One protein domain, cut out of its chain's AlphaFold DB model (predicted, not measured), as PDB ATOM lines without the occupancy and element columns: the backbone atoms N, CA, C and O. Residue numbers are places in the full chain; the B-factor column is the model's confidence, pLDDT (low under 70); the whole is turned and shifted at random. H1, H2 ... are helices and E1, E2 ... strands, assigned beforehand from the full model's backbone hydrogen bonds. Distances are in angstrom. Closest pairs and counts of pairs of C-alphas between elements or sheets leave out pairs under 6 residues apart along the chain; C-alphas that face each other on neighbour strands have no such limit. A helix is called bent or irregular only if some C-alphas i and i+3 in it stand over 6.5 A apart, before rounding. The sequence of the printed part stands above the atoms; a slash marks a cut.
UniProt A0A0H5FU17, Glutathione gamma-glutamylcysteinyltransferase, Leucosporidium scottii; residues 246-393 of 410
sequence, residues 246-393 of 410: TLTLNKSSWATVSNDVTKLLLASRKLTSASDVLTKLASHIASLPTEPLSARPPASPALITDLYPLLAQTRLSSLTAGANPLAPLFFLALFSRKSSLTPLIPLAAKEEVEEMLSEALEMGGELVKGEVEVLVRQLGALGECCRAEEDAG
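AT A GLANCE: This is residues 246 to 393 of the 410 residues of the protein "Glutathione gamma-glutamylcysteinyltransferase" of Leucosporidium scottii (UniProt A0A0H5FU17). A long bent helix, H6, makes a V of two arms, and H1 meets arm H6b at a corner, its residues 251 to 255 touching residues 379 to 386 of H6b, to form the third side of a loose triangle in which H1 and H6a stay apart. The short helix H5 lies in the middle, packed on H6b and H4, with H2 packed on H4 in turn and H3 near the bend; residues 388 to 393, of which 388 to 391 belong to H6, stick out. The printed part has 148 residues, with six named helices and one named strand in the order H1, H2, E1, H3, H4, H5, H6, and its class is mostly helix. It is compact, with a radius of gyration of the C-alphas of 14.9 A and spans of 47 by 37 by 26 A.

IN THESE COORDINATES: Find C-alpha 251 at (4.910, -30.212, -58.711); from there H1 runs 24.2 A to residue 267. Next come H2, residues 274 to 286 and 17.8 A long, and the strand E1, residues 293 to 295. H3, residues 300 to 312, is 16.3 A long and only just irregular: C-alphas 305 and 308 are 6.9 A apart. H4 holds residues 315 to 320, and H5 residues 327 to 334, beginning at C-alpha 327 (21.060, -23.401, -50.546). By its hydrogen bonds H6, residues 350 to 391, was assigned as one helix, but it is bent, with C-alphas 363 and 366 9.3 A apart; arm H6a, residues 350 to 363, spans 20.0 A, and arm H6b, residues 366 to 391, spans 36.7 A, ending at C-alpha 391 (-1.002, -44.360, -59.004).

HOW THE PARTS SIT: Look first at the arms, whose lines stand at a steep tilt of 49 degrees. H1 touches H6b with residues 251 to 255 alone, about perpendicular at 83 degrees; the closest C-alphas, of Lys 251 and Leu 382, are 5.0 A apart. H1 and H2 form a helical hairpin and only just touch, with 3 pairs of C-alphas within 8 A, the closest being Val 261 and Leu 281 at 7.1 A. H2 touches H4, closest at the C-alphas of Ala 282 and Thr 320, 5.1 A. H4 touches H6a, closest at the C-alphas of Leu 316 and Met 356, 6.0 A. H5 touches H6b at a steep tilt of 53 degrees, the same way, closest at the C-alphas of Ala 333 and Val 376, 5.0 A. H3 is close to H6a but not clearly touching it, with the closest C-alphas, of Leu 310 and Met 363, 6.8 A apart. E1 pairs with no named strand, but its residues 293 to 294 form a short antiparallel pairing with residues 246 to 247. Every O i to N i+4 pair is within hydrogen-bond range in H1, H2, H5, H6a and H6b; in H3 it is 5 of 9 and in H4 1 of 2.

THE WHOLE: The farthest C-alphas, of Thr 305 and Gly 393, are 47.8 A apart. The printed part has no cut, and the link from H5 to H6, residues 335 to 349, is long. The mean pLDDT of the printed part is 91.1, and residues 299 to 300 and 391 to 393 are under 70.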
ATOM      1  N   THR A 246      10.683 -19.234 -49.074       88.62
ATOM      2  CA  THR A 246       9.642 -19.955 -49.793       88.62
ATOM      3  C   THR A 246      10.268 -20.893 -50.803       88.62
ATOM      4  O   THR A 246      11.226 -20.538 -51.489       88.62
ATOM      5  N   LEU A 247       9.684 -22.081 -50.925       91.56
ATOM      6  CA  LEU A 247       9.940 -22.941 -52.063       91.56
ATOM      7  C   LEU A 247       9.407 -22.263 -53.331       91.56
ATOM      8  O   LEU A 247       8.288 -21.741 -53.342       91.56
ATOM      9  N   THR A 248      10.226 -22.242 -54.376       92.00
ATOM     10  CA  THR A 248       9.859 -21.752 -55.720       92.00
ATOM     11  C   THR A 248       9.479 -22.903 -56.653       92.00
ATOM     12  O   THR A 248       8.874 -22.692 -57.705       92.00
ATOM     13  N   LEU A 249       9.865 -24.128 -56.280       92.31
ATOM     14  CA  LEU A 249       9.512 -25.333 -57.002       92.31
ATOM     15  C   LEU A 249       8.007 -25.580 -56.900       92.31
ATOM     16  O   LEU A 249       7.383 -25.334 -55.873       92.31
ATOM     17  N   ASN A 250       7.452 -26.117 -57.977       90.50
ATOM     18  CA  ASN A 250       6.083 -26.603 -58.065       90.50
ATOM     19  C   ASN A 250       6.112 -28.111 -58.341       90.50
ATOM     20  O   ASN A 250       7.191 -28.704 -58.430       90.50
ATOM     21  N   LYS A 251       4.950 -28.752 -58.510       88.62
ATOM     22  CA  LYS A 251       4.910 -30.212 -58.711       88.62
ATOM     23  C   LYS A 251       5.772 -30.677 -59.897       88.62
ATOM     24  O   LYS A 251       6.475 -31.677 -59.793       88.62
ATOM     25  N   SER A 252       5.790 -29.912 -60.989       87.06
ATOM     26  CA  SER A 252       6.509 -30.254 -62.218       87.06
ATOM     27  C   SER A 252       8.021 -30.095 -62.072       87.06
ATOM     28  O   SER A 252       8.787 -31.000 -62.424       87.06
ATOM     29  N   SER A 253       8.468 -28.956 -61.537       90.94
ATOM     30  CA  SER A 253       9.899 -28.716 -61.336       90.94
ATOM     31  C   SER A 253      10.466 -29.593 -60.223       90.94
ATOM     32  O   SER A 253      11.567 -30.116 -60.379       90.94
ATOM     33  N   TRP A 254       9.703 -29.861 -59.159       93.31
ATOM     34  CA  TRP A 254      10.123 -30.789 -58.111       93.31
ATOM     35  C   TRP A 254      10.266 -32.225 -58.610       93.31
ATOM     36  O   TRP A 254      11.260 -32.868 -58.285       93.31
ATOM     37  N   ALA A 255       9.342 -32.722 -59.438       90.12
ATOM     38  CA  ALA A 255       9.478 -34.051 -60.036       90.12
ATOM     39  C   ALA A 255      10.787 -34.179 -60.837       90.12
ATOM     40  O   ALA A 255      11.490 -35.183 -60.729       90.12
ATOM     41  N   THR A 256      11.149 -33.138 -61.592       91.00
ATOM     42  CA  THR A 256      12.407 -33.092 -62.353       91.00
ATOM     43  C   THR A 256      13.620 -33.097 -61.419       91.00
ATOM     44  O   THR A 256      14.467 -33.982 -61.521       91.00
ATOM     45  N   VAL A 257      13.657 -32.177 -60.448       93.44
ATOM     46  CA  VAL A 257      14.760 -32.055 -59.478       93.44
ATOM     47  C   VAL A 257      14.938 -33.338 -58.664       93.44
ATOM     48  O   VAL A 257      16.051 -33.838 -58.538       93.44
ATOM     49  N   SER A 258      13.851 -33.912 -58.148       94.06
ATOM     50  CA  SER A 258      13.879 -35.152 -57.365       94.06
ATOM     51  C   SER A 258      14.421 -36.330 -58.184       94.06
ATOM     52  O   SER A 258      15.261 -37.096 -57.699       94.06
ATOM     53  N   ASN A 259      14.007 -36.451 -59.450       93.25
ATOM     54  CA  ASN A 259      14.499 -37.489 -60.356       93.25
ATOM     55  C   ASN A 259      15.986 -37.318 -60.685       93.25
ATOM     56  O   ASN A 259      16.727 -38.305 -60.714       93.25
ATOM     57  N   ASP A 260      16.438 -36.091 -60.921       94.75
ATOM     58  CA  ASP A 260      17.837 -35.828 -61.245       94.75
ATOM     59  C   ASP A 260      18.745 -36.030 -60.025       94.75
ATOM     60  O   ASP A 260      19.769 -36.711 -60.133       94.75
ATOM     61  N   VAL A 261      18.323 -35.579 -58.838       96.31
ATOM     62  CA  VAL A 261      19.011 -35.873 -57.568       96.31
ATOM     63  C   VAL A 261      19.070 -37.382 -57.317       96.31
ATOM     64  O   VAL A 261      20.136 -37.906 -56.992       96.31
ATOM     65  N   THR A 262      17.971 -38.109 -57.545       96.69
ATOM     66  CA  THR A 262      17.936 -39.578 -57.443       96.69
ATOM     67  C   THR A 262      18.985 -40.220 -58.352       96.69
ATOM     68  O   THR A 262      19.807 -41.014 -57.889       96.69
ATOM     69  N   LYS A 263      19.017 -39.859 -59.642       96.88
ATOM     70  CA  LYS A 263      20.004 -40.389 -60.601       96.88
ATOM     71  C   LYS A 263      21.436 -40.054 -60.188       96.88
ATOM     72  O   LYS A 263      22.311 -40.917 -60.282       96.88
ATOM     73  N   LEU A 264      21.682 -38.834 -59.716       97.06
ATOM     74  CA  LEU A 264      23.005 -38.394 -59.278       97.06
ATOM     75  C   LEU A 264      23.493 -39.169 -58.056       97.06
ATOM     76  O   LEU A 264      24.643 -39.612 -58.052       97.06
ATOM     77  N   LEU A 265      22.636 -39.378 -57.058       97.12
ATOM     78  CA  LEU A 265      22.954 -40.175 -55.871       97.12
ATOM     79  C   LEU A 265      23.273 -41.626 -56.252       97.12
ATOM     80  O   LEU A 265      24.304 -42.171 -55.852       97.12
ATOM     81  N   LEU A 266      22.463 -42.224 -57.133       96.12
ATOM     82  CA  LEU A 266      22.689 -43.577 -57.645       96.12
ATOM     83  C   LEU A 266      23.995 -43.702 -58.448       96.12
ATOM     84  O   LEU A 266      24.720 -44.686 -58.291       96.12
ATOM     85  N   ALA A 267      24.332 -42.701 -59.264       95.50
ATOM     86  CA  ALA A 267      25.591 -42.650 -60.009       95.50
ATOM     87  C   ALA A 267      26.812 -42.377 -59.109       95.50
ATOM     88  O   ALA A 267      27.949 -42.625 -59.508       95.50
ATOM     89  N   SER A 268      26.589 -41.872 -57.894       94.56
ATOM     90  CA  SER A 268      27.634 -41.451 -56.957       94.56
ATOM     91  C   SER A 268      27.865 -42.445 -55.820       94.56
ATOM     92  O   SER A 268      28.580 -42.133 -54.878       94.56
ATOM     93  N   ARG A 269      27.340 -43.674 -55.922       93.81
ATOM     94  CA  ARG A 269      27.498 -44.747 -54.916       93.81
ATOM     95  C   ARG A 269      28.946 -45.068 -54.523       93.81
ATOM     96  O   ARG A 269      29.159 -45.656 -53.471       93.81
ATOM     97  N   LYS A 270      29.918 -44.736 -55.381       94.00
ATOM     98  CA  LYS A 270      31.355 -44.942 -55.132       94.00
ATOM     99  C   LYS A 270      32.020 -43.789 -54.375       94.00
ATOM    100  O   LYS A 270      33.175 -43.940 -53.995       94.00
ATOM    101  N   LEU A 271      31.347 -42.648 -54.211       94.75
ATOM    102  CA  LEU A 271      31.887 -41.533 -53.438       94.75
ATOM    103  C   LEU A 271      31.931 -41.916 -51.960       94.75
ATOM    104  O   LEU A 271      30.982 -42.502 -51.436       94.75
ATOM    105  N   THR A 272      33.047 -41.592 -51.316       95.12
ATOM    106  CA  THR A 272      33.330 -41.972 -49.928       95.12
ATOM    107  C   THR A 272      33.359 -40.790 -48.970       95.12
ATOM    108  O   THR A 272      33.412 -41.026 -47.774       95.12
ATOM    109  N   SER A 273      33.335 -39.550 -49.468       96.44
ATOM    110  CA  SER A 273      33.335 -38.342 -48.634       96.44
ATOM    111  C   SER A 273      32.026 -37.564 -48.776       96.44
ATOM    112  O   SER A 273      31.447 -37.503 -49.871       96.44
ATOM    113  N   ALA A 274      31.566 -36.940 -47.690       95.62
ATOM    114  CA  ALA A 274      30.417 -36.035 -47.726       95.62
ATOM    115  C   ALA A 274      30.680 -34.830 -48.637       95.62
ATOM    116  O   ALA A 274      29.787 -34.418 -49.376       95.62
ATOM    117  N   SER A 275      31.916 -34.319 -48.631       96.44
ATOM    118  CA  SER A 275      32.354 -33.209 -49.483       96.44
ATOM    119  C   SER A 275      32.074 -33.478 -50.963       96.44
ATOM    120  O   SER A 275      31.363 -32.709 -51.611       96.44
ATOM    121  N   ASP A 276      32.523 -34.625 -51.485       96.12
ATOM    122  CA  ASP A 276      32.330 -34.965 -52.899       96.12
ATOM    123  C   ASP A 276      30.844 -35.116 -53.255       96.12
ATOM    124  O   ASP A 276      30.407 -34.690 -54.329       96.12
ATOM    125  N   VAL A 277      30.051 -35.721 -52.361       96.62
ATOM    126  CA  VAL A 277      28.606 -35.910 -52.564       96.62
ATOM    127  C   VAL A 277      27.885 -34.561 -52.587       96.62
ATOM    128  O   VAL A 277      27.145 -34.275 -53.533       96.62
ATOM    129  N   LEU A 278      28.113 -33.721 -51.575       97.19
ATOM    130  CA  LEU A 278      27.425 -32.443 -51.403       97.19
ATOM    131  C   LEU A 278      27.839 -31.426 -52.466       97.19
ATOM    132  O   LEU A 278      26.961 -30.808 -53.063       97.19
ATOM    133  N   THR A 279      29.129 -31.297 -52.788       96.06
ATOM    134  CA  THR A 279      29.594 -30.372 -53.835       96.06
ATOM    135  C   THR A 279      29.082 -30.779 -55.217       96.06
ATOM    136  O   THR A 279      28.669 -29.922 -56.002       96.06
ATOM    137  N   LYS A 280      29.027 -32.083 -55.518       96.06
ATOM    138  CA  LYS A 280      28.459 -32.570 -56.784       96.06
ATOM    139  C   LYS A 280      26.970 -32.248 -56.904       96.06
ATOM    140  O   LYS A 280      26.524 -31.798 -57.960       96.06
ATOM    141  N   LEU A 281      26.204 -32.454 -55.834       96.31
ATOM    142  CA  LEU A 281      24.787 -32.091 -55.792       96.31
ATOM    143  C   LEU A 281      24.584 -30.575 -55.860       96.31
ATOM    144  O   LEU A 281      23.701 -30.119 -56.580       96.31
ATOM    145  N   ALA A 282      25.414 -29.798 -55.164       96.00
ATOM    146  CA  ALA A 282      25.336 -28.341 -55.148       96.00
ATOM    147  C   ALA A 282      25.600 -27.760 -56.539       96.00
ATOM    148  O   ALA A 282      24.857 -26.894 -56.990       96.00
ATOM    149  N   SER A 283      26.586 -28.302 -57.263       95.31
ATOM    150  CA  SER A 283      26.850 -27.930 -58.655       95.31
ATOM    151  C   SER A 283      25.646 -28.202 -59.563       95.31
ATOM    152  O   SER A 283      25.304 -27.358 -60.390       95.31
ATOM    153  N   HIS A 284      24.964 -29.337 -59.385       95.00
ATOM    154  CA  HIS A 284      23.750 -29.631 -60.141       95.00
ATOM    155  C   HIS A 284      22.591 -28.697 -59.769       95.00
ATOM    156  O   HIS A 284      21.960 -28.132 -60.659       95.00
ATOM    157  N   ILE A 285      22.337 -28.483 -58.476       94.12
ATOM    158  CA  ILE A 285      21.268 -27.593 -58.000       94.12
ATOM    159  C   ILE A 285      21.493 -26.155 -58.486       94.12
ATOM    160  O   ILE A 285      20.550 -25.509 -58.932       94.12
ATOM    161  N   ALA A 286      22.739 -25.677 -58.487       92.88
ATOM    162  CA  ALA A 286      23.097 -24.363 -59.018       92.88
ATOM    163  C   ALA A 286      22.910 -24.244 -60.544       92.88
ATOM    164  O   ALA A 286      22.831 -23.134 -61.062       92.88
ATOM    165  N   SER A 287      22.837 -25.367 -61.268       93.12
ATOM    166  CA  SER A 287      22.585 -25.396 -62.718       93.12
ATOM    167  C   SER A 287      21.099 -25.434 -63.091       93.12
ATOM    168  O   SER A 287      20.764 -25.402 -64.277       93.12
ATOM    169  N   LEU A 288      20.200 -25.523 -62.103       91.38
ATOM    170  CA  LEU A 288      18.762 -25.568 -62.347       91.38
ATOM    171  C   LEU A 288      18.262 -24.241 -62.942       91.38
ATOM    172  O   LEU A 288      18.736 -23.172 -62.562       91.38
ATOM    173  N   PRO A 289      17.248 -24.278 -63.826       88.56
ATOM    174  CA  PRO A 289      16.689 -23.068 -64.437       88.56
ATOM    175  C   PRO A 289      15.953 -22.171 -63.431       88.56
ATOM    176  O   PRO A 289      15.657 -21.015 -63.720       88.56
ATOM    177  N   THR A 290      15.599 -22.707 -62.265       85.31
ATOM    178  CA  THR A 290      14.924 -21.983 -61.190       85.31
ATOM    179  C   THR A 290      15.577 -22.375 -59.878       85.31
ATOM    180  O   THR A 290      15.668 -23.561 -59.564       85.31
ATOM    181  N   GLU A 291      16.027 -21.379 -59.115       90.69
ATOM    182  CA  GLU A 291      16.576 -21.603 -57.780       90.69
ATOM    183  C   GLU A 291      15.508 -22.224 -56.881       90.69
ATOM    184  O   GLU A 291      14.442 -21.624 -56.792       90.69
ATOM    185  N   PRO A 292      15.754 -23.354 -56.192       92.12
ATOM    186  CA  PRO A 292      14.724 -24.052 -55.418       92.12
ATOM    187  C   PRO A 292      14.085 -23.246 -54.284       92.12
ATOM    188  O   PRO A 292      12.935 -23.497 -53.921       92.12
ATOM    189  N   LEU A 293      14.829 -22.296 -53.717       92.00
ATOM    190  CA  LEU A 293      14.408 -21.458 -52.602       92.00
ATOM    191  C   LEU A 293      14.622 -19.990 -52.927       92.00
ATOM    192  O   LEU A 293      15.637 -19.621 -53.512       92.00
ATOM    193  N   SER A 294      13.705 -19.155 -52.455       90.06
ATOM    194  CA  SER A 294      13.861 -17.708 -52.480       90.06
ATOM    195  C   SER A 294      13.460 -17.076 -51.152       90.06
ATOM    196  O   SER A 294      12.750 -17.663 -50.329       90.06
ATOM    197  N   ALA A 295      13.930 -15.848 -50.946       89.75
ATOM    198  CA  ALA A 295      13.471 -14.990 -49.867       89.75
ATOM    199  C   ALA A 295      11.971 -14.709 -50.015       89.75
ATOM    200  O   ALA A 295      11.511 -14.298 -51.083       89.75
ATOM    201  N   ARG A 296      11.201 -14.865 -48.938       86.88
ATOM    202  CA  ARG A 296       9.786 -14.493 -48.927       86.88
ATOM    203  C   ARG A 296       9.660 -12.972 -48.786       86.88
ATOM    204  O   ARG A 296      10.099 -12.440 -47.775       86.88
ATOM    205  N   PRO A 297       9.040 -12.227 -49.714       76.62
ATOM    206  CA  PRO A 297       8.865 -10.783 -49.531       76.62
ATOM    207  C   PRO A 297       7.996 -10.462 -48.294       76.62
ATOM    208  O   PRO A 297       7.001 -11.157 -48.076       76.62
ATOM    209  N   PRO A 298       8.312  -9.431 -47.479       70.06
ATOM    210  CA  PRO A 298       9.431  -8.484 -47.578       70.06
ATOM    211  C   PRO A 298      10.660  -8.877 -46.721       70.06
ATOM    212  O   PRO A 298      11.390  -7.993 -46.283       70.06
ATOM    213  N   ALA A 299      10.880 -10.163 -46.422       64.19
ATOM    214  CA  ALA A 299      11.803 -10.683 -45.398       64.19
ATOM    215  C   ALA A 299      13.308 -10.388 -45.596       64.19
ATOM    216  O   ALA A 299      14.132 -10.911 -44.847       64.19
ATOM    217  N   SER A 300      13.692  -9.529 -46.543       63.88
ATOM    218  CA  SER A 300      15.087  -9.196 -46.841       63.88
ATOM    219  C   SER A 300      15.913  -8.760 -45.617       63.88
ATOM    220  O   SER A 300      17.053  -9.204 -45.527       63.88
ATOM    221  N   PRO A 301      15.404  -7.961 -44.648       77.56
ATOM    222  CA  PRO A 301      16.213  -7.566 -43.491       77.56
ATOM    223  C   PRO A 301      16.512  -8.722 -42.523       77.56
ATOM    224  O   PRO A 301      17.672  -8.928 -42.183       77.56
ATOM    225  N   ALA A 302      15.496  -9.501 -42.132       79.44
ATOM    226  CA  ALA A 302      15.640 -10.596 -41.162       79.44
ATOM    227  C   ALA A 302      16.492 -11.755 -41.706       79.44
ATOM    228  O   ALA A 302      17.232 -12.400 -40.970       79.44
ATOM    229  N   LEU A 303      16.449 -11.994 -43.022       82.19
ATOM    230  CA  LEU A 303      17.346 -12.955 -43.666       82.19
ATOM    231  C   LEU A 303      18.818 -12.582 -43.475       82.19
ATOM    232  O   LEU A 303      19.630 -13.446 -43.158       82.19
ATOM    233  N   ILE A 304      19.150 -11.300 -43.650       80.69
ATOM    234  CA  ILE A 304      20.525 -10.799 -43.557       80.69
ATOM    235  C   ILE A 304      21.009 -10.782 -42.105       80.69
ATOM    236  O   ILE A 304      22.166 -11.119 -41.857       80.69
ATOM    237  N   THR A 305      20.159 -10.376 -41.159       83.38
ATOM    238  CA  THR A 305      20.561 -10.234 -39.752       83.38
ATOM    239  C   THR A 305      20.548 -11.549 -38.988       83.38
ATOM    240  O   THR A 305      21.416 -11.748 -38.141       83.38
ATOM    241  N   ASP A 306      19.607 -12.444 -39.297       86.31
ATOM    242  CA  ASP A 306      19.314 -13.590 -38.435       86.31
ATOM    243  C   ASP A 306      19.686 -14.911 -39.122       86.31
ATOM    244  O   ASP A 306      20.462 -15.693 -38.577       86.31
ATOM    245  N   LEU A 307      19.190 -15.168 -40.340       90.88
ATOM    246  CA  LEU A 307      19.331 -16.487 -40.975       90.88
ATOM    247  C   LEU A 307      20.699 -16.712 -41.639       90.88
ATOM    248  O   LEU A 307      21.329 -17.747 -41.420       90.88
ATOM    249  N   TYR A 308      21.176 -15.770 -42.457       92.19
ATOM    250  CA  TYR A 308      22.440 -15.935 -43.185       92.19
ATOM    251  C   TYR A 308      23.652 -16.122 -42.267       92.19
ATOM    252  O   TYR A 308      24.451 -17.015 -42.557       92.19
ATOM    253  N   PRO A 309      23.810 -15.371 -41.157       93.06
ATOM    254  CA  PRO A 309      24.939 -15.575 -40.254       93.06
ATOM    255  C   PRO A 309      24.936 -16.959 -39.601       93.06
ATOM    256  O   PRO A 309      26.008 -17.522 -39.393       93.06
ATOM    257  N   LEU A 310      23.756 -17.513 -39.297       93.12
ATOM    258  CA  LEU A 310      23.628 -18.858 -38.732       93.12
ATOM    259  C   LEU A 310      24.045 -19.927 -39.746       93.12
ATOM    260  O   LEU A 310      24.830 -20.811 -39.414       93.12
ATOM    261  N   LEU A 311      23.581 -19.818 -40.995       93.31
ATOM    262  CA  LEU A 311      23.944 -20.770 -42.046       93.31
ATOM    263  C   LEU A 311      25.433 -20.689 -42.401       93.31
ATOM    264  O   LEU A 311      26.089 -21.727 -42.491       93.31
ATOM    265  N   ALA A 312      25.980 -19.481 -42.551       93.12
ATOM    266  CA  ALA A 312      27.351 -19.251 -43.012       93.12
ATOM    267  C   ALA A 312      28.433 -19.868 -42.107       93.12
ATOM    268  O   ALA A 312      29.541 -20.126 -42.573       93.12
ATOM    269  N   GLN A 313      28.121 -20.110 -40.831       91.06
ATOM    270  CA  GLN A 313      29.043 -20.719 -39.866       91.06
ATOM    271  C   GLN A 313      29.123 -22.249 -39.979       91.06
ATOM    272  O   GLN A 313      30.018 -22.852 -39.396       91.06
ATOM    273  N   THR A 314      28.208 -22.883 -40.715       94.88
ATOM    274  CA  THR A 314      28.113 -24.348 -40.795       94.88
ATOM    275  C   THR A 314      29.065 -24.933 -41.839       94.88
ATOM    276  O   THR A 314      29.266 -24.354 -42.916       94.88
ATOM    277  N   ARG A 315      29.585 -26.145 -41.589       95.50
ATOM    278  CA  ARG A 315      30.330 -26.906 -42.612       95.50
ATOM    279  C   ARG A 315      29.483 -27.200 -43.852       95.50
ATOM    280  O   ARG A 315      30.013 -27.257 -44.955       95.50
ATOM    281  N   LEU A 316      28.170 -27.373 -43.693       96.31
ATOM    282  CA  LEU A 316      27.253 -27.572 -44.818       96.31
ATOM    283  C   LEU A 316      27.296 -26.373 -45.776       96.31
ATOM    284  O   LEU A 316      27.422 -26.546 -46.988       96.31
ATOM    285  N   SER A 317      27.273 -25.154 -45.229       95.50
ATOM    286  CA  SER A 317      27.278 -23.933 -46.031       95.50
ATOM    287  C   SER A 317      28.533 -23.756 -46.874       95.50
ATOM    288  O   SER A 317      28.425 -23.278 -48.004       95.50
ATOM    289  N   SER A 318      29.706 -24.166 -46.386       95.19
ATOM    290  CA  SER A 318      30.948 -24.055 -47.165       95.19
ATOM    291  C   SER A 318      30.953 -24.945 -48.415       95.19
ATOM    292  O   SER A 318      31.644 -24.630 -49.383       95.19
ATOM    293  N   LEU A 319      30.150 -26.014 -48.427       95.69
ATOM    294  CA  LEU A 319      30.043 -26.950 -49.547       95.69
ATOM    295  C   LEU A 319      28.867 -26.658 -50.481       95.69
ATOM    296  O   LEU A 319      28.955 -26.962 -51.673       95.69
ATOM    297  N   THR A 320      27.761 -26.119 -49.955       94.50
ATOM    298  CA  THR A 320      26.491 -26.055 -50.697       94.50
ATOM    299  C   THR A 320      26.016 -24.654 -51.050       94.50
ATOM    300  O   THR A 320      25.195 -24.541 -51.957       94.50
ATOM    301  N   ALA A 321      26.474 -23.597 -50.367       88.62
ATOM    302  CA  ALA A 321      25.944 -22.246 -50.585       88.62
ATOM    303  C   ALA A 321      26.167 -21.754 -52.025       88.62
ATOM    304  O   ALA A 321      25.247 -21.253 -52.670       88.62
ATOM    305  N   GLY A 322      27.380 -21.920 -52.565       85.81
ATOM    306  CA  GLY A 322      27.724 -21.371 -53.877       85.81
ATOM    307  C   GLY A 322      27.388 -19.875 -53.952       85.81
ATOM    308  O   GLY A 322      27.860 -19.094 -53.131       85.81
ATOM    309  N   ALA A 323      26.551 -19.484 -54.921       82.25
ATOM    310  CA  ALA A 323      26.050 -18.112 -55.060       82.25
ATOM    311  C   ALA A 323      24.771 -17.819 -54.245       82.25
ATOM    312  O   ALA A 323      24.406 -16.652 -54.102       82.25
ATOM    313  N   ASN A 324      24.091 -18.844 -53.717       88.12
ATOM    314  CA  ASN A 324      22.820 -18.703 -53.009       88.12
ATOM    315  C   ASN A 324      22.976 -19.067 -51.514       88.12
ATOM    316  O   ASN A 324      23.047 -20.249 -51.167       88.12
ATOM    317  N   PRO A 325      22.949 -18.083 -50.594       90.75
ATOM    318  CA  PRO A 325      23.130 -18.328 -49.160       90.75
ATOM    319  C   PRO A 325      22.010 -19.169 -48.521       90.75
ATOM    320  O   PRO A 325      22.178 -19.645 -47.401       90.75
ATOM    321  N   LEU A 326      20.882 -19.383 -49.210       93.50
ATOM    322  CA  LEU A 326      19.786 -20.248 -48.759       93.50
ATOM    323  C   LEU A 326      19.947 -21.710 -49.176       93.50
ATOM    324  O   LEU A 326      19.231 -22.567 -48.657       93.50
ATOM    325  N   ALA A 327      20.873 -22.030 -50.084       93.94
ATOM    326  CA  ALA A 327      21.060 -23.401 -50.546       93.94
ATOM    327  C   ALA A 327      21.275 -24.418 -49.403       93.94
ATOM    328  O   ALA A 327      20.653 -25.477 -49.468       93.94
ATOM    329  N   PRO A 328      22.032 -24.138 -48.317       96.19
ATOM    330  CA  PRO A 328      22.187 -25.092 -47.212       96.19
ATOM    331  C   PRO A 328      20.845 -25.499 -46.581       96.19
ATOM    332  O   PRO A 328      20.635 -26.665 -46.257       96.19
ATOM    333  N   LEU A 329      19.894 -24.563 -46.501       96.31
ATOM    334  CA  LEU A 329      18.539 -24.795 -45.998       96.31
ATOM    335  C   LEU A 329      17.764 -25.788 -46.877       96.31
ATOM    336  O   LEU A 329      17.045 -26.653 -46.375       96.31
ATOM    337  N   PHE A 330      17.957 -25.708 -48.198       96.75
ATOM    338  CA  PHE A 330      17.380 -26.668 -49.137       96.75
ATOM    339  C   PHE A 330      17.948 -28.069 -48.918       96.75
ATOM    340  O   PHE A 330      17.183 -29.026 -48.901       96.75
ATOM    341  N   PHE A 331      19.260 -28.202 -48.692       97.50
ATOM    342  CA  PHE A 331      19.897 -29.495 -48.413       97.50
ATOM    343  C   PHE A 331      19.408 -30.124 -47.104       97.50
ATOM    344  O   PHE A 331      19.139 -31.327 -47.076       97.50
ATOM    345  N   LEU A 332      19.222 -29.318 -46.053       97.75
ATOM    346  CA  LEU A 332      18.619 -29.766 -44.793       97.75
ATOM    347  C   LEU A 332      17.216 -30.353 -45.005       97.75
ATOM    348  O   LEU A 332      16.892 -31.408 -44.459       97.75
ATOM    349  N   ALA A 333      16.392 -29.712 -45.838       96.94
ATOM    350  CA  ALA A 333      15.066 -30.227 -46.170       96.94
ATOM    351  C   ALA A 333      15.127 -31.466 -47.085       96.94
ATOM    352  O   ALA A 333      14.438 -32.465 -46.839       96.94
ATOM    353  N   LEU A 334      15.986 -31.418 -48.110       96.62
ATOM    354  CA  LEU A 334      16.190 -32.455 -49.124       96.62
ATOM    355  C   LEU A 334      16.605 -33.793 -48.505       96.62
ATOM    356  O   LEU A 334      16.141 -34.839 -48.959       96.62
ATOM    357  N   PHE A 335      17.435 -33.746 -47.462       97.19
ATOM    358  CA  PHE A 335      17.946 -34.911 -46.738       97.19
ATOM    359  C   PHE A 335      17.384 -35.051 -45.321       97.19
ATOM    360  O   PHE A 335      17.964 -35.714 -44.461       97.19
ATOM    361  N   SER A 336      16.214 -34.467 -45.068       95.81
ATOM    362  CA  SER A 336      15.499 -34.689 -43.813       95.81
ATOM    363  C   SER A 336      15.169 -36.173 -43.602       95.81
ATOM    364  O   SER A 336      15.058 -36.958 -44.545       95.81
ATOM    365  N   ARG A 337      14.916 -36.576 -42.353       91.44
ATOM    366  CA  ARG A 337      14.546 -37.969 -42.024       91.44
ATOM    367  C   ARG A 337      13.275 -38.456 -42.735       91.44
ATOM    368  O   ARG A 337      13.106 -39.656 -42.914       91.44
ATOM    369  N   LYS A 338      12.383 -37.535 -43.121       88.81
ATOM    370  CA  LYS A 338      11.129 -37.828 -43.837       88.81
ATOM    371  C   LYS A 338      11.321 -37.908 -45.362       88.81
ATOM    372  O   LYS A 338      10.400 -38.315 -46.063       88.81
ATOM    373  N   SER A 339      12.488 -37.523 -45.882       93.31
ATOM    374  CA  SER A 339      12.771 -37.540 -47.317       93.31
ATOM    375  C   SER A 339      13.116 -38.942 -47.816       93.31
ATOM    376  O   SER A 339      13.957 -39.644 -47.255       93.31
ATOM    377  N   SER A 340      12.523 -39.319 -48.949       92.06
ATOM    378  CA  SER A 340      12.856 -40.532 -49.705       92.06
ATOM    379  C   SER A 340      14.249 -40.501 -50.340       92.06
ATOM    380  O   SER A 340      14.709 -41.529 -50.832       92.06
ATOM    381  N   LEU A 341      14.911 -39.339 -50.372       95.31
ATOM    382  CA  LEU A 341      16.248 -39.183 -50.954       95.31
ATOM    383  C   LEU A 341      17.359 -39.475 -49.938       95.31
ATOM    384  O   LEU A 341      18.447 -39.890 -50.329       95.31
ATOM    385  N   THR A 342      17.085 -39.328 -48.640       96.12
ATOM    386  CA  THR A 342      18.049 -39.589 -47.557       96.12
ATOM    387  C   THR A 342      18.592 -41.021 -47.576       96.12
ATOM    388  O   THR A 342      19.808 -41.197 -47.491       96.12
ATOM    389  N   PRO A 343      17.773 -42.071 -47.792       96.38
ATOM    390  CA  PRO A 343      18.284 -43.436 -47.931       96.38
ATOM    391  C   PRO A 343      19.192 -43.662 -49.150       96.38
ATOM    392  O   PRO A 343      19.852 -44.697 -49.216       96.38
ATOM    393  N   LEU A 344      19.216 -42.741 -50.121       96.88
ATOM    394  CA  LEU A 344      20.017 -42.855 -51.344       96.88
ATOM    395  C   LEU A 344      21.417 -42.240 -51.215       96.88
ATOM    396  O   LEU A 344      22.218 -42.383 -52.142       96.88
ATOM    397  N   ILE A 345      21.730 -41.579 -50.095       97.38
ATOM    398  CA  ILE A 345      23.081 -41.080 -49.810       97.38
ATOM    399  C   ILE A 345      24.075 -42.263 -49.848       97.38
ATOM    400  O   ILE A 345      23.792 -43.305 -49.248       97.38
ATOM    401  N   PRO A 346      25.226 -42.149 -50.549       97.50
ATOM    402  CA  PRO A 346      26.221 -43.220 -50.614       97.50
ATOM    403  C   PRO A 346      26.636 -43.715 -49.227       97.50
ATOM    404  O   PRO A 346      27.005 -42.918 -48.370       97.50
ATOM    405  N   LEU A 347      26.615 -45.037 -49.021       96.69
ATOM    406  CA  LEU A 347      26.803 -45.653 -47.701       96.69
ATOM    407  C   LEU A 347      28.101 -45.211 -47.010       96.69
ATOM    408  O   LEU A 347      28.091 -44.958 -45.813       96.69
ATOM    409  N   ALA A 348      29.192 -45.083 -47.770       96.56
ATOM    410  CA  ALA A 348      30.497 -44.684 -47.247       96.56
ATOM    411  C   ALA A 348      30.559 -43.214 -46.789       96.56
ATOM    412  O   ALA A 348      31.367 -42.899 -45.929       96.56
ATOM    413  N   ALA A 349      29.710 -42.340 -47.338       96.56
ATOM    414  CA  ALA A 349      29.641 -40.918 -46.988       96.56
ATOM    415  C   ALA A 349      28.463 -40.588 -46.050       96.56
ATOM    416  O   ALA A 349      28.312 -39.447 -45.625       96.56
ATOM    417  N   LYS A 350      27.585 -41.561 -45.769       96.31
ATOM    418  CA  LYS A 350      26.286 -41.320 -45.135       96.31
ATOM    419  C   LYS A 350      26.405 -40.743 -43.728       96.31
ATOM    420  O   LYS A 350      25.723 -39.771 -43.432       96.31
ATOM    421  N   GLU A 351      27.260 -41.331 -42.899       97.12
ATOM    422  CA  GLU A 351      27.464 -40.891 -41.515       97.12
ATOM    423  C   GLU A 351      27.980 -39.448 -41.465       97.12
ATOM    424  O   GLU A 351      27.407 -38.619 -40.767       97.12
ATOM    425  N   GLU A 352      28.971 -39.115 -42.296       97.69
ATOM    426  CA  GLU A 352      29.528 -37.760 -42.377       97.69
ATOM    427  C   GLU A 352      28.492 -36.744 -42.897       97.69
ATOM    428  O   GLU A 352      28.402 -35.630 -42.382       97.69
ATOM    429  N   VAL A 353      27.662 -37.113 -43.884       97.19
ATOM    430  CA  VAL A 353      26.564 -36.241 -44.341       97.19
ATOM    431  C   VAL A 353      25.550 -36.018 -43.216       97.19
ATOM    432  O   VAL A 353      25.176 -34.877 -42.964       97.19
ATOM    433  N   GLU A 354      25.105 -37.073 -42.532       96.81
ATOM    434  CA  GLU A 354      24.135 -36.965 -41.433       96.81
ATOM    435  C   GLU A 354      24.678 -36.133 -40.259       96.81
ATOM    436  O   GLU A 354      23.938 -35.316 -39.707       96.81
ATOM    437  N   GLU A 355      25.967 -36.268 -39.934       97.19
ATOM    438  CA  GLU A 355      26.663 -35.436 -38.947       97.19
ATOM    439  C   GLU A 355      26.627 -33.954 -39.348       97.19
ATOM    440  O   GLU A 355      26.197 -33.114 -38.558       97.19
ATOM    441  N   MET A 356      26.978 -33.627 -40.598       97.19
ATOM    442  CA  MET A 356      26.959 -32.246 -41.098       97.19
ATOM    443  C   MET A 356      25.552 -31.630 -41.108       97.19
ATOM    444  O   MET A 356      25.398 -30.436 -40.837       97.19
ATOM    445  N   LEU A 357      24.518 -32.420 -41.420       97.12
ATOM    446  CA  LEU A 357      23.125 -31.965 -41.358       97.12
ATOM    447  C   LEU A 357      22.692 -31.712 -39.903       97.12
ATOM    448  O   LEU A 357      22.028 -30.711 -39.636       97.12
ATOM    449  N   SER A 358      23.078 -32.588 -38.965       96.88
ATOM    450  CA  SER A 358      22.772 -32.427 -37.535       96.88
ATOM    451  C   SER A 358      23.465 -31.200 -36.943       96.88
ATOM    452  O   SER A 358      22.805 -30.380 -36.310       96.88
ATOM    453  N   GLU A 359      24.761 -31.021 -37.225       96.75
ATOM    454  CA  GLU A 359      25.550 -29.850 -36.815       96.75
ATOM    455  C   GLU A 359      24.882 -28.549 -37.281       96.75
ATOM    456  O   GLU A 359      24.664 -27.631 -36.489       96.75
ATOM    457  N   ALA A 360      24.479 -28.481 -38.554       96.56
ATOM    458  CA  ALA A 360      23.835 -27.295 -39.106       96.56
ATOM    459  C   ALA A 360      22.467 -26.990 -38.462       96.56
ATOM    460  O   ALA A 360      22.135 -25.818 -38.262       96.56
ATOM    461  N   LEU A 361      21.682 -28.012 -38.099       96.12
ATOM    462  CA  LEU A 361      20.415 -27.839 -37.373       96.12
ATOM    463  C   LEU A 361      20.625 -27.394 -35.921       96.12
ATOM    464  O   LEU A 361      19.844 -26.592 -35.407       96.12
ATOM    465  N   GLU A 362      21.655 -27.910 -35.252       95.69
ATOM    466  CA  GLU A 362      21.996 -27.535 -33.877       95.69
ATOM    467  C   GLU A 362      22.506 -26.094 -33.805       95.69
ATOM    468  O   GLU A 362      21.988 -25.300 -33.016       95.69
ATOM    469  N   MET A 363      23.449 -25.726 -34.678       94.06
ATOM    470  CA  MET A 363      23.981 -24.361 -34.769       94.06
ATOM    471  C   MET A 363      22.909 -23.344 -35.173       94.06
ATOM    472  O   MET A 363      22.900 -22.218 -34.678       94.06
ATOM    473  N   GLY A 364      22.000 -23.735 -36.068       91.38
ATOM    474  CA  GLY A 364      20.925 -22.879 -36.557       91.38
ATOM    475  C   GLY A 364      19.766 -22.660 -35.578       91.38
ATOM    476  O   GLY A 364      18.950 -21.758 -35.788       91.38
ATOM    477  N   GLY A 365      19.681 -23.465 -34.513       91.31
ATOM    478  CA  GLY A 365      18.644 -23.363 -33.488       91.31
ATOM    479  C   GLY A 365      17.214 -23.476 -34.034       91.31
ATOM    480  O   GLY A 365      16.958 -24.055 -35.088       91.31
ATOM    481  N   GLU A 366      16.257 -22.905 -33.303       89.31
ATOM    482  CA  GLU A 366      14.827 -23.002 -33.639       89.31
ATOM    483  C   GLU A 366      14.453 -22.289 -34.945       89.31
ATOM    484  O   GLU A 366      13.526 -22.714 -35.631       89.31
ATOM    485  N   LEU A 367      15.196 -21.248 -35.339       89.25
ATOM    486  CA  LEU A 367      14.938 -20.536 -36.592       89.25
ATOM    487  C   LEU A 367      15.194 -21.434 -37.809       89.25
ATOM    488  O   LEU A 367      14.327 -21.570 -38.669       89.25
ATOM    489  N   VAL A 368      16.369 -22.071 -37.876       92.88
ATOM    490  CA  VAL A 368      16.709 -22.968 -38.993       92.88
ATOM    491  C   VAL A 368      15.830 -24.215 -38.972       92.88
ATOM    492  O   VAL A 368      15.341 -24.616 -40.026       92.88
ATOM    493  N   LYS A 369      15.567 -24.801 -37.795       92.25
ATOM    494  CA  LYS A 369      14.657 -25.952 -37.677       92.25
ATOM    495  C   LYS A 369      13.256 -25.626 -38.194       92.25
ATOM    496  O   LYS A 369      12.741 -26.382 -39.014       92.25
ATOM    497  N   GLY A 370      12.683 -24.492 -37.787       89.88
ATOM    498  CA  GLY A 370      11.357 -24.062 -38.233       89.88
ATOM    499  C   GLY A 370      11.280 -23.863 -39.750       89.88
ATOM    500  O   GLY A 370      10.347 -24.349 -40.390       89.88
ATOM    501  N   GLU A 371      12.289 -23.230 -40.357       92.25
ATOM    502  CA  GLU A 371      12.353 -23.103 -41.819       92.25
ATOM    503  C   GLU A 371      12.445 -24.471 -42.509       92.25
ATOM    504  O   GLU A 371      11.726 -24.737 -43.474       92.25
ATOM    505  N   VAL A 372      13.292 -25.370 -42.000       94.00
ATOM    506  CA  VAL A 372      13.446 -26.721 -42.556       94.00
ATOM    507  C   VAL A 372      12.141 -27.509 -42.451       94.00
ATOM    508  O   VAL A 372      11.761 -28.165 -43.417       94.00
ATOM    509  N   GLU A 373      11.405 -27.418 -41.345       91.06
ATOM    510  CA  GLU A 373      10.103 -28.079 -41.187       91.06
ATOM    511  C   GLU A 373       9.076 -27.617 -42.229       91.06
ATOM    512  O   GLU A 373       8.385 -28.448 -42.835       91.06
ATOM    513  N   VAL A 374       9.008 -26.307 -42.494       90.00
ATOM    514  CA  VAL A 374       8.149 -25.741 -43.546       90.00
ATOM    515  C   VAL A 374       8.532 -26.304 -44.915       90.00
ATOM    516  O   VAL A 374       7.658 -26.743 -45.669       90.00
ATOM    517  N   LEU A 375       9.827 -26.338 -45.228       93.25
ATOM    518  CA  LEU A 375      10.326 -26.829 -46.512       93.25
ATOM    519  C   LEU A 375      10.113 -28.334 -46.688       93.25
ATOM    520  O   LEU A 375       9.660 -28.763 -47.748       93.25
ATOM    521  N   VAL A 376      10.366 -29.141 -45.655       93.50
ATOM    522  CA  VAL A 376      10.118 -30.593 -45.672       93.50
ATOM    523  C   VAL A 376       8.647 -30.880 -45.946       93.50
ATOM    524  O   VAL A 376       8.330 -31.746 -46.765       93.50
ATOM    525  N   ARG A 377       7.741 -30.127 -45.315       91.31
ATOM    526  CA  ARG A 377       6.300 -30.244 -45.559       91.31
ATOM    527  C   ARG A 377       5.942 -29.914 -47.008       91.31
ATOM    528  O   ARG A 377       5.199 -30.668 -47.636       91.31
ATOM    529  N   GLN A 378       6.472 -28.818 -47.549       92.75
ATOM    530  CA  GLN A 378       6.214 -28.408 -48.932       92.75
ATOM    531  C   GLN A 378       6.749 -29.438 -49.938       92.75
ATOM    532  O   GLN A 378       5.999 -29.895 -50.798       92.75
ATOM    533  N   LEU A 379       8.000 -29.885 -49.792       94.00
ATOM    534  CA  LEU A 379       8.598 -30.912 -50.654       94.00
ATOM    535  C   LEU A 379       7.852 -32.251 -50.571       94.00
ATOM    536  O   LEU A 379       7.625 -32.903 -51.596       94.00
ATOM    537  N   GLY A 380       7.428 -32.647 -49.367       92.69
ATOM    538  CA  GLY A 380       6.604 -33.835 -49.149       92.69
ATOM    539  C   GLY A 380       5.273 -33.760 -49.899       92.69
ATOM    540  O   GLY A 380       4.933 -34.684 -50.639       92.69
ATOM    541  N   ALA A 381       4.571 -32.628 -49.789       92.94
ATOM    542  CA  ALA A 381       3.309 -32.390 -50.487       92.94
ATOM    543  C   ALA A 381       3.459 -32.452 -52.018       92.94
ATOM    544  O   ALA A 381       2.653 -33.104 -52.687       92.94
ATOM    545  N   LEU A 382       4.517 -31.848 -52.572       92.44
ATOM    546  CA  LEU A 382       4.811 -31.930 -54.007       92.44
ATOM    547  C   LEU A 382       5.090 -33.371 -54.457       92.44
ATOM    548  O   LEU A 382       4.592 -33.802 -55.498       92.44
ATOM    549  N   GLY A 383       5.862 -34.129 -53.669       89.62
ATOM    550  CA  GLY A 383       6.173 -35.528 -53.967       89.62
ATOM    551  C   GLY A 383       4.940 -36.437 -53.934       89.62
ATOM    552  O   GLY A 383       4.786 -37.301 -54.796       89.62
ATOM    553  N   GLU A 384       4.039 -36.236 -52.972       88.00
ATOM    554  CA  GLU A 384       2.777 -36.980 -52.894       88.00
ATOM    555  C   GLU A 384       1.811 -36.639 -54.027       88.00
ATOM    556  O   GLU A 384       1.117 -37.532 -54.507       88.00
ATOM    557  N   CYS A 385       1.772 -35.381 -54.473       85.88
ATOM    558  CA  CYS A 385       0.946 -34.976 -55.611       85.88
ATOM    559  C   CYS A 385       1.299 -35.773 -56.871       85.88
ATOM    560  O   CYS A 385       0.407 -36.246 -57.568       85.88
ATOM    561  N   CYS A 386       2.597 -35.933 -57.136       76.25
ATOM    562  CA  CYS A 386       3.091 -36.660 -58.303       76.25
ATOM    563  C   CYS A 386       2.728 -38.149 -58.223       76.25
ATOM    564  O   CYS A 386       2.159 -38.690 -59.167       76.25
ATOM    565  N   ARG A 387       2.967 -38.782 -57.064       79.31
ATOM    566  CA  ARG A 387       2.613 -40.193 -56.835       79.31
ATOM    567  C   ARG A 387       1.114 -40.448 -56.976       79.31
ATOM    568  O   ARG A 387       0.725 -41.409 -57.617       79.31
ATOM    569  N   ALA A 388       0.274 -39.564 -56.436       75.38
ATOM    570  CA  ALA A 388      -1.178 -39.704 -56.533       75.38
ATOM    571  C   ALA A 388      -1.701 -39.599 -57.978       75.38
ATOM    572  O   ALA A 388      -2.730 -40.191 -58.298       75.38
ATOM    573  N   GLU A 389      -1.029 -38.844 -58.852       72.62
ATOM    574  CA  GLU A 389      -1.347 -38.819 -60.286       72.62
ATOM    575  C   GLU A 389      -0.897 -40.121 -60.975       72.62
ATOM    576  O   GLU A 389      -1.691 -40.724 -61.700       72.62
ATOM    577  N   GLU A 390       0.321 -40.596 -60.687       70.38
ATOM    578  CA  GLU A 390       0.886 -41.835 -61.250       70.38
ATOM    579  C   GLU A 390       0.109 -43.096 -60.837       70.38
ATOM    580  O   GLU A 390      -0.239 -43.910 -61.695       70.38
ATOM    581  N   ASP A 391      -0.223 -43.237 -59.550       64.25
ATOM    582  CA  ASP A 391      -1.002 -44.360 -59.004       64.25
ATOM    583  C   ASP A 391      -2.415 -44.415 -59.608       64.25
ATOM    584  O   ASP A 391      -3.006 -45.486 -59.758       64.25
ATOM    585  N   ALA A 392      -2.947 -43.258 -60.004       58.19
ATOM    586  CA  ALA A 392      -4.215 -43.144 -60.705       58.19
ATOM    587  C   ALA A 392      -4.077 -43.372 -62.225       58.19
ATOM    588  O   ALA A 392      -5.017 -43.115 -62.970       58.19
ATOM    589  N   GLY A 393      -2.930 -43.823 -62.735       52.28
ATOM    590  CA  GLY A 393      -2.728 -44.064 -64.168       52.28
ATOM    591  C   GLY A 393      -2.775 -42.798 -65.033       52.28
ATOM    592  O   GLY A 393      -2.839 -42.901 -66.260       52.28
TER     593      GLY A 393